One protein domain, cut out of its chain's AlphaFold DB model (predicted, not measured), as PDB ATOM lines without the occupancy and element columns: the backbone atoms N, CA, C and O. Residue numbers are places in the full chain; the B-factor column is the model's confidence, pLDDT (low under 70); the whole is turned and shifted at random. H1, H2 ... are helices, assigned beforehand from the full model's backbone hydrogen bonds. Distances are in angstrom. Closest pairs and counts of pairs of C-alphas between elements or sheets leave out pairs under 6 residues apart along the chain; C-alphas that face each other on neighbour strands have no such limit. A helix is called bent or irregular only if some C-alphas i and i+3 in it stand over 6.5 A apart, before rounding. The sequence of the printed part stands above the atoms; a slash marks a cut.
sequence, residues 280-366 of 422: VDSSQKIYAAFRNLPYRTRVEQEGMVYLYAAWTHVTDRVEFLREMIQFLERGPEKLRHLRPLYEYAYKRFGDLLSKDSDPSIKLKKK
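This is residues 280 to 366 of the 422 residues of an uncharacterized protein of Bdellovibrionales bacterium GWA2_49_15 (UniProt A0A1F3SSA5). Four helices stand side by side in a zigzag row, H1, H3, H4 and H5, each running the opposite way to the one before it in the row. The short H2 sits at one end of H1 and H3, where the chain turns from one to the other, and H6 lies beyond H5 at the far end of the row, touching no helix. The printed part has 87 residues with six named helices, H1 to H6 in order along the chain, and no named strand; the class is all helix. The whole is compact, with a radius of gyration of the C-alphas of 12.8 A, and the C-alphas span 36 by 27 by 19 A.

H5, residues 334 to 349, is the longest helix. It has a kink of 30 degrees near residue 341 and is only just irregular: C-alphas 337 and 340 are 6.8 A apart. H5 touches H4, residues 318 to 328, the closest C-alphas being those of Lys 334 and Leu 328, 6.2 A apart; the two form a helical hairpin at a shallow tilt of 17 degrees. H4 touches H3, residues 301 to 311, with the closest C-alphas, those of Met 324 and Leu 307, 6.2 A apart. H3 and H4 are a helical hairpin too, at a shallow tilt of 2 degrees, opposite ways. H3 and H5 are near each other, with 5 pairs of C-alphas within 10 A. H3 touches H1, residues 280 to 292, with the closest C-alphas, those of Ala 310 and Ser 283, 4.3 A apart; they run opposite ways at a shallow tilt of 22 degrees. H2, residues 295 to 298, is close to H3 but not clearly touching it; their closest C-alphas, those of Thr 297 and Gly 303, are 5.7 A apart. H1 is apart from H4 and H5. H6, residues 359 to 366, is apart from each of the other five helices. In H1, H3 and H4 every O i to N i+4 pair is within hydrogen-bond range; in H5 10 of 12 are and in H6 3 of 4, while H2 is too short for such a pair.

H5 measures 20.9 A from first to last C-alpha, beginning at C-alpha 334 (132.481, -17.548, -268.945). H1 measures 19.0 A and begins at C-alpha 280 (106.385, -15.582, -276.759). H4 measures 15.3 A, H3 15.1 A, H6 10.3 A and H2 5.1 A. H6 ends at C-alpha 366 (137.170, -13.873, -258.665).

The C-alphas of Asp 281 and Lys 365 are the two farthest apart, at 39.3 A. The printed part has no cut and no long link. The mean pLDDT of the printed part is 84.1; residue 333 and residues 355 to 366 are under 70, and H6 has a mean of 55.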
ATOM      1  N   VAL A 280     105.908 -14.417-277.527       94.25
ATOM      2  CA  VAL A 280     106.385 -15.582-276.759       94.25
ATOM      3  C   VAL A 280     106.764 -16.744-277.691       94.25
ATOM      4  O   VAL A 280     107.683 -17.501-277.382       94.25
ATOM      5  N   ASP A 281     106.089 -16.877-278.836       96.00
ATOM      6  CA  ASP A 281     106.396 -17.880-279.861       96.00
ATOM      7  C   ASP A 281     107.768 -17.631-280.514       96.00
ATOM      8  O   ASP A 281     108.514 -18.581-280.758       96.00
ATOM      9  N   SER A 282     108.167 -16.366-280.691       95.88
ATOM     10  CA  SER A 282     109.513 -15.995-281.157       95.88
ATOM     11  C   SER A 282     110.604 -16.586-280.262       95.88
ATOM     12  O   SER A 282     111.528 -17.240-280.753       95.88
ATOM     13  N   SER A 283     110.442 -16.472-278.939       96.19
ATOM     14  CA  SER A 283     111.347 -17.100-277.965       96.19
ATOM     15  C   SER A 283     111.439 -18.617-278.162       96.19
ATOM     16  O   SER A 283     112.533 -19.184-278.191       96.19
ATOM     17  N   GLN A 284     110.295 -19.287-278.338       95.31
ATOM     18  CA  GLN A 284     110.231 -20.743-278.493       95.31
ATOM     19  C   GLN A 284     110.902 -21.218-279.782       95.31
ATOM     20  O   GLN A 284     111.613 -22.224-279.758       95.31
ATOM     21  N   LYS A 285     110.714 -20.491-280.890       96.50
ATOM     22  CA  LYS A 285     111.353 -20.777-282.180       96.50
ATOM     23  C   LYS A 285     112.874 -20.692-282.085       96.50
ATOM     24  O   LYS A 285     113.558 -21.641-282.472       96.50
ATOM     25  N   ILE A 286     113.405 -19.610-281.512       96.31
ATOM     26  CA  ILE A 286     114.857 -19.432-281.352       96.31
ATOM     27  C   ILE A 286     115.423 -20.485-280.392       96.31
ATOM     28  O   ILE A 286     116.441 -21.113-280.680       96.31
ATOM     29  N   TYR A 287     114.741 -20.747-279.277       95.62
ATOM     30  CA  TYR A 287     115.168 -21.765-278.319       95.62
ATOM     31  C   TYR A 287     115.108 -23.191-278.903       95.62
ATOM     32  O   TYR A 287     115.957 -24.033-278.610       95.62
ATOM     33  N   ALA A 288     114.145 -23.491-279.779       96.44
ATOM     34  CA  ALA A 288     114.124 -24.752-280.517       96.44
ATOM     35  C   ALA A 288     115.331 -24.879-281.460       96.44
ATOM     36  O   ALA A 288     115.949 -25.943-281.494       96.44
ATOM     37  N   ALA A 289     115.710 -23.799-282.153       95.81
ATOM     38  CA  ALA A 289     116.921 -23.765-282.970       95.81
ATOM     39  C   ALA A 289     118.183 -23.998-282.119       95.81
ATOM     40  O   ALA A 289     118.988 -24.862-282.464       95.81
ATOM     41  N   PHE A 290     118.291 -23.351-280.952       95.06
ATOM     42  CA  PHE A 290     119.362 -23.609-279.980       95.06
ATOM     43  C   PHE A 290     119.467 -25.092-279.601       95.06
ATOM     44  O   PHE A 290     120.556 -25.663-279.602       95.06
ATOM     45  N   ARG A 291     118.340 -25.747-279.288       94.44
ATOM     46  CA  ARG A 291     118.335 -27.164-278.882       94.44
ATOM     47  C   ARG A 291     118.803 -28.114-279.984       94.44
ATOM     48  O   ARG A 291     119.310 -29.187-279.658       94.44
ATOM     49  N   ASN A 292     118.663 -27.718-281.247       96.38
ATOM     50  CA  ASN A 292     119.119 -28.496-282.399       96.38
ATOM     51  C   ASN A 292     120.627 -28.354-282.666       96.38
ATOM     52  O   ASN A 292     121.177 -29.135-283.443       96.38
ATOM     53  N   LEU A 293     121.314 -27.406-282.018       93.75
ATOM     54  CA  LEU A 293     122.756 -27.233-282.172       93.75
ATOM     55  C   LEU A 293     123.543 -28.395-281.525       93.75
ATOM     56  O   LEU A 293     123.181 -28.887-280.440       93.75
ATOM     57  N   PRO A 294     124.679 -28.811-282.121       94.75
ATOM     58  CA  PRO A 294     125.606 -29.743-281.487       94.75
ATOM     59  C   PRO A 294     126.008 -29.265-280.088       94.75
ATOM     60  O   PRO A 294     126.142 -28.069-279.840       94.75
ATOM     61  N   TYR A 295     126.227 -30.192-279.150       90.12
ATOM     62  CA  TYR A 295     126.539 -29.832-277.755       90.12
ATOM     63  C   TYR A 295     127.732 -28.873-277.635       90.12
ATOM     64  O   TYR A 295     127.685 -27.939-276.842       90.12
ATOM     65  N   ARG A 296     128.770 -29.085-278.451       89.31
ATOM     66  CA  ARG A 296     129.952 -28.219-278.499       89.31
ATOM     67  C   ARG A 296     129.582 -26.774-278.853       89.31
ATOM     68  O   ARG A 296     129.949 -25.866-278.126       89.31
ATOM     69  N   THR A 297     128.773 -26.589-279.888       90.75
ATOM     70  CA  THR A 297     128.287 -25.280-280.337       90.75
ATOM     71  C   THR A 297     127.385 -24.600-279.303       90.75
ATOM     72  O   THR A 297     127.421 -23.383-279.138       90.75
ATOM     73  N   ARG A 298     126.599 -25.381-278.546       89.88
ATOM     74  CA  ARG A 298     125.704 -24.853-277.501       89.88
ATOM     75  C   ARG A 298     126.429 -24.184-276.333       89.88
ATOM     76  O   ARG A 298     125.824 -23.349-275.670       89.88
ATOM     77  N   VAL A 299     127.673 -24.573-276.052       87.25
ATOM     78  CA  VAL A 299     128.483 -24.010-274.952       87.25
ATOM     79  C   VAL A 299     129.496 -22.960-275.428       87.25
ATOM     80  O   VAL A 299     130.261 -22.438-274.620       87.25
ATOM     81  N   GLU A 300     129.516 -22.671-276.729       88.75
ATOM     82  CA  GLU A 300     130.336 -21.637-277.368       88.75
ATOM     83  C   GLU A 300     129.505 -20.353-277.597       88.75
ATOM     84  O   GLU A 300     128.325 -20.288-277.237       88.75
ATOM     85  N   GLN A 301     130.114 -19.317-278.193       87.56
ATOM     86  CA  GLN A 301     129.466 -18.025-278.469       87.56
ATOM     87  C   GLN A 301     128.173 -18.172-279.283       87.56
ATOM     88  O   GLN A 301     127.207 -17.459-279.031       87.56
ATOM     89  N   GLU A 302     128.117 -19.110-280.230       91.88
ATOM     90  CA  GLU A 302     126.919 -19.310-281.047       91.88
ATOM     91  C   GLU A 302     125.709 -19.688-280.186       91.88
ATOM     92  O   GLU A 302     124.711 -18.969-280.179       91.88
ATOM     93  N   GLY A 303     125.807 -20.764-279.397       92.38
ATOM     94  CA  GLY A 303     124.733 -21.160-278.483       92.38
ATOM     95  C   GLY A 303     124.334 -20.038-277.526       92.38
ATOM     96  O   GLY A 303     123.158 -19.886-277.188       92.38
ATOM     97  N   MET A 304     125.312 -19.212-277.161       90.06
ATOM     98  CA  MET A 304     125.132 -18.026-276.349       90.06
ATOM     99  C   MET A 304     124.191 -17.000-276.991       90.06
ATOM    100  O   MET A 304     123.215 -16.557-276.382       90.06
ATOM    101  N   VAL A 305     124.478 -16.645-278.246       94.06
ATOM    102  CA  VAL A 305     123.701 -15.684-279.028       94.06
ATOM    103  C   VAL A 305     122.262 -16.164-279.176       94.06
ATOM    104  O   VAL A 305     121.344 -15.380-278.948       94.06
ATOM    105  N   TYR A 306     122.048 -17.453-279.463       95.44
ATOM    106  CA  TYR A 306     120.698 -18.016-279.547       95.44
ATOM    107  C   TYR A 306     119.930 -17.905-278.224       95.44
ATOM    108  O   TYR A 306     118.775 -17.478-278.223       95.44
ATOM    109  N   LEU A 307     120.538 -18.291-277.097       94.19
ATOM    110  CA  LEU A 307     119.876 -18.207-275.791       94.19
ATOM    111  C   LEU A 307     119.547 -16.764-275.423       94.19
ATOM    112  O   LEU A 307     118.441 -16.482-274.964       94.19
ATOM    113  N   TYR A 308     120.483 -15.850-275.660       95.38
ATOM    114  CA  TYR A 308     120.287 -14.445-275.359       95.38
ATOM    115  C   TYR A 308     119.205 -13.816-276.243       95.38
ATOM    116  O   TYR A 308     118.293 -13.185-275.714       95.38
ATOM    117  N   ALA A 309     119.235 -14.068-277.558       96.50
ATOM    118  CA  ALA A 309     118.189 -13.646-278.489       96.50
ATOM    119  C   ALA A 309     116.814 -14.182-278.058       96.50
ATOM    120  O   ALA A 309     115.871 -13.409-277.904       96.50
ATOM    121  N   ALA A 310     116.709 -15.475-277.734       96.50
ATOM    122  CA  ALA A 310     115.465 -16.074-277.253       96.50
ATOM    123  C   ALA A 310     114.962 -15.441-275.944       96.50
ATOM    124  O   ALA A 310     113.755 -15.232-275.785       96.50
ATOM    125  N   TRP A 311     115.870 -15.123-275.016       95.56
ATOM    126  CA  TRP A 311     115.548 -14.484-273.741       95.56
ATOM    127  C   TRP A 311     115.011 -13.058-273.912       95.56
ATOM    128  O   TRP A 311     114.147 -12.643-273.138       95.56
ATOM    129  N   THR A 312     115.438 -12.326-274.946       95.75
ATOM    130  CA  THR A 312     114.995 -10.937-275.177       95.75
ATOM    131  C   THR A 312     113.487 -10.776-275.378       95.75
ATOM    132  O   THR A 312     112.944  -9.700-275.140       95.75
ATOM    133  N   HIS A 313     112.795 -11.852-275.755       95.88
ATOM    134  CA  HIS A 313     111.340 -11.891-275.917       95.88
ATOM    135  C   HIS A 313     110.581 -12.193-274.612       95.88
ATOM    136  O   HIS A 313     109.360 -12.055-274.555       95.88
ATOM    137  N   VAL A 314     111.276 -12.662-273.569       95.00
ATOM    138  CA  VAL A 314     110.692 -13.164-272.312       95.00
ATOM    139  C   VAL A 314     111.548 -12.781-271.097       95.00
ATOM    140  O   VAL A 314     111.810 -13.600-270.215       95.00
ATOM    141  N   THR A 315     111.980 -11.521-271.031       92.31
ATOM    142  CA  THR A 315     112.958 -11.032-270.040       92.31
ATOM    143  C   THR A 315     112.548 -11.179-268.575       92.31
ATOM    144  O   THR A 315     113.416 -11.243-267.701       92.31
ATOM    145  N   ASP A 316     111.248 -11.284-268.298       89.69
ATOM    146  CA  ASP A 316     110.705 -11.491-266.953       89.69
ATOM    147  C   ASP A 316     110.736 -12.965-266.486       89.69
ATOM    148  O   ASP A 316     110.452 -13.244-265.322       89.69
ATOM    149  N   ARG A 317     111.091 -13.931-267.350       90.50
ATOM    150  CA  ARG A 317     111.122 -15.364-266.991       90.50
ATOM    151  C   ARG A 317     112.444 -15.767-266.337       90.50
ATOM    152  O   ARG A 317     113.438 -16.026-267.021       90.50
ATOM    153  N   VAL A 318     112.430 -15.890-265.009       89.12
ATOM    154  CA  VAL A 318     113.586 -16.294-264.183       89.12
ATOM    155  C   VAL A 318     114.153 -17.642-264.608       89.12
ATOM    156  O   VAL A 318     115.369 -17.819-264.636       89.12
ATOM    157  N   GLU A 319     113.293 -18.601-264.944       88.25
ATOM    158  CA  GLU A 319     113.700 -19.956-265.318       88.25
ATOM    159  C   GLU A 319     114.562 -19.943-266.579       88.25
ATOM    160  O   GLU A 319     115.557 -20.661-266.652       88.25
ATOM    161  N   PHE A 320     114.217 -19.072-267.531       89.31
ATOM    162  CA  PHE A 320     114.957 -18.910-268.776       89.31
ATOM    163  C   PHE A 320     116.342 -18.312-268.510       89.31
ATOM    164  O   PHE A 320     117.353 -18.824-268.989       89.31
ATOM    165  N   LEU A 321     116.400 -17.255-267.693       89.31
ATOM    166  CA  LEU A 321     117.659 -16.620-267.304       89.31
ATOM    167  C   LEU A 321     118.568 -17.589-266.535       89.31
ATOM    168  O   LEU A 321     119.764 -17.665-266.810       89.31
ATOM    169  N   ARG A 322     117.995 -18.371-265.613       89.69
ATOM    170  CA  ARG A 322     118.699 -19.422-264.869       89.69
ATOM    171  C   ARG A 322     119.285 -20.470-265.809       89.69
ATOM    172  O   ARG A 322     120.451 -20.823-265.668       89.69
ATOM    173  N   GLU A 323     118.493 -20.972-266.753       86.19
ATOM    174  CA  GLU A 323     118.966 -21.952-267.729       86.19
ATOM    175  C   GLU A 323     120.121 -21.387-268.563       86.19
ATOM    176  O   GLU A 323     121.160 -22.037-268.691       86.19
ATOM    177  N   MET A 324     119.982 -20.152-269.051       87.75
ATOM    178  CA  MET A 324     121.024 -19.469-269.813       87.75
ATOM    179  C   MET A 324     122.331 -19.358-269.016       87.75
ATOM    180  O   MET A 324     123.378 -19.785-269.501       87.75
ATOM    181  N   ILE A 325     122.270 -18.876-267.770       87.88
ATOM    182  CA  ILE A 325     123.429 -18.789-266.866       87.88
ATOM    183  C   ILE A 325     124.073 -20.171-266.664       87.88
ATOM    184  O   ILE A 325     125.276 -20.329-266.858       87.88
ATOM    185  N   GLN A 326     123.285 -21.202-266.356       87.81
ATOM    186  CA  GLN A 326     123.804 -22.547-266.075       87.81
ATOM    187  C   GLN A 326     124.439 -23.246-267.283       87.81
ATOM    188  O   GLN A 326     125.301 -24.119-267.117       87.81
ATOM    189  N   PHE A 327     123.991 -22.932-268.500       85.06
ATOM    190  CA  PHE A 327     124.642 -23.406-269.722       85.06
ATOM    191  C   PHE A 327     125.965 -22.682-269.951       85.06
ATOM    192  O   PHE A 327     126.981 -23.321-270.229       85.06
ATOM    193  N   LEU A 328     125.967 -21.368-269.756       82.19
ATOM    194  CA  LEU A 328     127.134 -20.519-269.951       82.19
ATOM    195  C   LEU A 328     128.281 -20.786-268.995       82.19
ATOM    196  O   LEU A 328     129.448 -20.729-269.381       82.19
ATOM    197  N   GLU A 329     127.958 -21.154-267.760       84.75
ATOM    198  CA  GLU A 329     128.928 -21.598-266.764       84.75
ATOM    199  C   GLU A 329     129.761 -22.804-267.223       84.75
ATOM    200  O   GLU A 329     130.785 -23.107-266.608       84.75
ATOM    201  N   ARG A 330     129.368 -23.507-268.292       84.50
ATOM    202  CA  ARG A 330     130.095 -24.663-268.839       84.50
ATOM    203  C   ARG A 330     131.040 -24.300-269.987       84.50
ATOM    204  O   ARG A 330     131.904 -25.114-270.301       84.50
ATOM    205  N   GLY A 331     130.897 -23.115-270.586       78.19
ATOM    206  CA  GLY A 331     131.676 -22.668-271.746       78.19
ATOM    207  C   GLY A 331     133.095 -22.173-271.412       78.19
ATOM    208  O   GLY A 331     133.431 -22.016-270.240       78.19
ATOM    209  N   PRO A 332     133.958 -21.928-272.412       70.62
ATOM    210  CA  PRO A 332     135.338 -21.476-272.199       70.62
ATOM    211  C   PRO A 332     135.466 -19.986-271.817       70.62
ATOM    212  O   PRO A 332     136.326 -19.644-271.010       70.62
ATOM    213  N   GLU A 333     134.586 -19.102-272.301       67.88
ATOM    214  CA  GLU A 333     134.658 -17.639-272.094       67.88
ATOM    215  C   GLU A 333     133.594 -17.121-271.111       67.88
ATOM    216  O   GLU A 333     132.750 -16.280-271.428       67.88
ATOM    217  N   LYS A 334     133.603 -17.662-269.891       70.56
ATOM    218  CA  LYS A 334     132.481 -17.548-268.945       70.56
ATOM    219  C   LYS A 334     132.181 -16.113-268.516       70.56
ATOM    220  O   LYS A 334     131.034 -15.687-268.535       70.56
ATOM    221  N   LEU A 335     133.189 -15.359-268.091       76.31
ATOM    222  CA  LEU A 335     132.940 -14.198-267.230       76.31
ATOM    223  C   LEU A 335     132.402 -12.974-267.974       76.31
ATOM    224  O   LEU A 335     131.497 -12.316-267.469       76.31
ATOM    225  N   ARG A 336     132.881 -12.700-269.190       80.44
ATOM    226  CA  ARG A 336     132.426 -11.540-269.979       80.44
ATOM    227  C   ARG A 336     130.979 -11.685-270.442       80.44
ATOM    228  O   ARG A 336     130.221 -10.720-270.390       80.44
ATOM    229  N   HIS A 337     130.595 -12.904-270.803       82.56
ATOM    230  CA  HIS A 337     129.229 -13.271-271.159       82.56
ATOM    231  C   HIS A 337     128.295 -13.317-269.941       82.56
ATOM    232  O   HIS A 337     127.154 -12.868-270.021       82.56
ATOM    233  N   LEU A 338     128.774 -13.847-268.810       84.94
ATOM    234  CA  LEU A 338     127.965 -14.047-267.607       84.94
ATOM    235  C   LEU A 338     127.772 -12.781-266.772       84.94
ATOM    236  O   LEU A 338     126.714 -12.630-266.170       84.94
ATOM    237  N   ARG A 339     128.762 -11.880-266.702       86.88
ATOM    238  CA  ARG A 339     128.706 -10.700-265.820       86.88
ATOM    239  C   ARG A 339     127.428  -9.865-266.019       86.88
ATOM    240  O   ARG A 339     126.747  -9.645-265.020       86.88
ATOM    241  N   PRO A 340     127.031  -9.477-267.249       89.25
ATOM    242  CA  PRO A 340     125.795  -8.717-267.458       89.25
ATOM    243  C   PRO A 340     124.542  -9.478-267.001       89.25
ATOM    244  O   PRO A 340     123.617  -8.886-266.450       89.25
ATOM    245  N   LEU A 341     124.523 -10.800-267.197       89.56
ATOM    246  CA  LEU A 341     123.406 -11.659-266.799       89.56
ATOM    247  C   LEU A 341     123.297 -11.775-265.278       89.56
ATOM    248  O   LEU A 341     122.197 -11.700-264.739       89.56
ATOM    249  N   TYR A 342     124.429 -11.924-264.585       89.06
ATOM    250  CA  TYR A 342     124.480 -11.971-263.126       89.06
ATOM    251  C   TYR A 342     124.093 -10.650-262.485       89.06
ATOM    252  O   TYR A 342     123.321 -10.644-261.529       89.06
ATOM    253  N   GLU A 343     124.616  -9.537-262.999       86.75
ATOM    254  CA  GLU A 343     124.272  -8.203-262.511       86.75
ATOM    255  C   GLU A 343     122.769  -7.960-262.644       86.75
ATOM    256  O   GLU A 343     122.130  -7.538-261.679       86.75
ATOM    257  N   TYR A 344     122.189  -8.305-263.796       89.38
ATOM    258  CA  TYR A 344     120.749  -8.228-264.001       89.38
ATOM    259  C   TYR A 344     119.971  -9.167-263.065       89.38
ATOM    260  O   TYR A 344     119.035  -8.721-262.401       89.38
ATOM    261  N   ALA A 345     120.367 -10.441-262.961       88.12
ATOM    262  CA  ALA A 345     119.702 -11.425-262.105       88.12
ATOM    263  C   ALA A 345     119.687 -10.981-260.634       88.12
ATOM    264  O   ALA A 345     118.640 -10.989-259.987       88.12
ATOM    265  N   TYR A 346     120.833 -10.514-260.136       86.06
ATOM    266  CA  TYR A 346     120.978 -10.044-258.767       86.06
ATOM    267  C   TYR A 346     120.136  -8.796-258.501       86.06
ATOM    268  O   TYR A 346     119.429  -8.739-257.499       86.06
ATOM    269  N   LYS A 347     120.160  -7.815-259.409       85.81
ATOM    270  CA  LYS A 347     119.366  -6.586-259.278       85.81
ATOM    271  C   LYS A 347     117.861  -6.852-259.325       85.81
ATOM    272  O   LYS A 347     117.118  -6.311-258.512       85.81
ATOM    273  N   ARG A 348     117.405  -7.692-260.260       86.19
ATOM    274  CA  ARG A 348     115.977  -7.948-260.498       86.19
ATOM    275  C   ARG A 348     115.371  -8.950-259.515       86.19
ATOM    276  O   ARG A 348     114.224  -8.771-259.117       86.19
ATOM    277  N   PHE A 349     116.111  -9.995-259.144       85.00
ATOM    278  CA  PHE A 349     115.589 -11.135-258.378       85.00
ATOM    279  C   PHE A 349     116.285 -11.355-257.029       85.00
ATOM    280  O   PHE A 349     115.818 -12.174-256.240       85.00
ATOM    281  N   GLY A 350     117.383 -10.650-256.741       80.25
ATOM    282  CA  GLY A 350     118.154 -10.829-255.505       80.25
ATOM    283  C   GLY A 350     119.014 -12.098-255.470       80.25
ATOM    284  O   GLY A 350     119.598 -12.402-254.431       80.25
ATOM    285  N   ASP A 351     119.110 -12.833-256.581       79.25
ATOM    286  CA  ASP A 351     119.825 -14.106-256.697       79.25
ATOM    287  C   ASP A 351     120.678 -14.123-257.977       79.25
ATOM    288  O   ASP A 351     120.309 -13.554-259.001       79.25
ATOM    289  N   LEU A 352     121.835 -14.784-257.916       75.62
ATOM    290  CA  LEU A 352     122.723 -15.008-259.056       75.62
ATOM    291  C   LEU A 352     122.255 -16.184-259.928       75.62
ATOM    292  O   LEU A 352     122.755 -16.341-261.035       75.62
ATOM    293  N   LEU A 353     121.309 -17.008-259.455       81.88
ATOM    294  CA  LEU A 353     120.708 -18.128-260.201       81.88
ATOM    295  C   LEU A 353     121.713 -19.217-260.650       81.88
ATOM    296  O   LEU A 353     121.374 -20.081-261.463       81.88
ATOM    297  N   SER A 354     122.933 -19.197-260.106       77.44
ATOM    298  CA  SER A 354     123.983 -20.196-260.341       77.44
ATOM    299  C   SER A 354     123.622 -21.550-259.719       77.44
ATOM    300  O   SER A 354     122.802 -21.643-258.803       77.44
ATOM    301  N   LYS A 355     124.221 -22.629-260.235       67.31
ATOM    302  CA  LYS A 355     123.968 -24.002-259.773       67.31
ATOM    303  C   LYS A 355     124.651 -24.334-258.437       67.31
ATOM    304  O   LYS A 355     124.182 -25.232-257.739       67.31
ATOM    305  N   ASP A 356     125.727 -23.629-258.087       59.84
ATOM    306  CA  ASP A 356     126.447 -23.825-256.827       59.84
ATOM    307  C   ASP A 356     125.850 -22.927-255.739       59.84
ATOM    308  O   ASP A 356     125.795 -21.712-255.888       59.84
ATOM    309  N   SER A 357     125.416 -23.519-254.623       45.53
ATOM    310  CA  SER A 357     124.717 -22.844-253.516       45.53
ATOM    311  C   SER A 357     125.595 -21.937-252.640       45.53
ATOM    312  O   SER A 357     125.100 -21.390-251.657       45.53
ATOM    313  N   ASP A 358     126.864 -21.723-253.007       51.00
ATOM    314  CA  ASP A 358     127.739 -20.733-252.360       51.00
ATOM    315  C   ASP A 358     128.568 -19.893-253.375       51.00
ATOM    316  O   ASP A 358     129.805 -19.927-253.385       51.00
ATOM    317  N   PRO A 359     127.916 -19.152-254.302       49.06
ATOM    318  CA  PRO A 359     128.578 -18.475-255.419       49.06
ATOM    319  C   PRO A 359     128.912 -17.003-255.116       49.06
ATOM    320  O   PRO A 359     129.729 -16.394-255.806       49.06
ATOM    321  N   SER A 360     128.328 -16.414-254.069       52.75
ATOM    322  CA  SER A 360     128.418 -14.974-253.793       52.75
ATOM    323  C   SER A 360     129.802 -14.530-253.304       52.75
ATOM    324  O   SER A 360     130.195 -13.395-253.564       52.75
ATOM    325  N   ILE A 361     130.569 -15.412-252.653       52.16
ATOM    326  CA  ILE A 361     131.919 -15.112-252.143       52.16
ATOM    327  C   ILE A 361     132.986 -15.437-253.193       52.16
ATOM    328  O   ILE A 361     133.884 -14.630-253.416       52.16
ATOM    329  N   LYS A 362     132.884 -16.577-253.892       54.75
ATOM    330  CA  LYS A 362     133.856 -16.966-254.930       54.75
ATOM    331  C   LYS A 362     133.745 -16.121-256.193       54.75
ATOM    332  O   LYS A 362     134.777 -15.774-256.749       54.75
ATOM    333  N   LEU A 363     132.536 -15.767-256.635       57.81
ATOM    334  CA  LEU A 363     132.362 -14.940-257.829       57.81
ATOM    335  C   LEU A 363     132.738 -13.480-257.552       57.81
ATOM    336  O   LEU A 363     133.441 -12.900-258.364       57.81
ATOM    337  N   LYS A 364     132.380 -12.914-256.384       56.12
ATOM    338  CA  LYS A 364     132.873 -11.584-255.966       56.12
ATOM    339  C   LYS A 364     134.394 -11.553-255.861       56.12
ATOM    340  O   LYS A 364     135.007 -10.636-256.392       56.12
ATOM    341  N   LYS A 365     134.993 -12.567-255.230       55.38
ATOM    342  CA  LYS A 365     136.446 -12.669-255.078       55.38
ATOM    343  C   LYS A 365     137.148 -12.840-256.424       55.38
ATOM    344  O   LYS A 365     138.113 -12.144-256.678       55.38
ATOM    345  N   LYS A 366     136.607 -13.665-257.325       61.91
ATOM    346  CA  LYS A 366     137.170 -13.873-258.665       61.91
ATOM    347  C   LYS A 366     136.944 -12.680-259.603       61.91
ATOM    348  O   LYS A 366     137.823 -12.350-260.380       61.91
TER     349      LYS A 366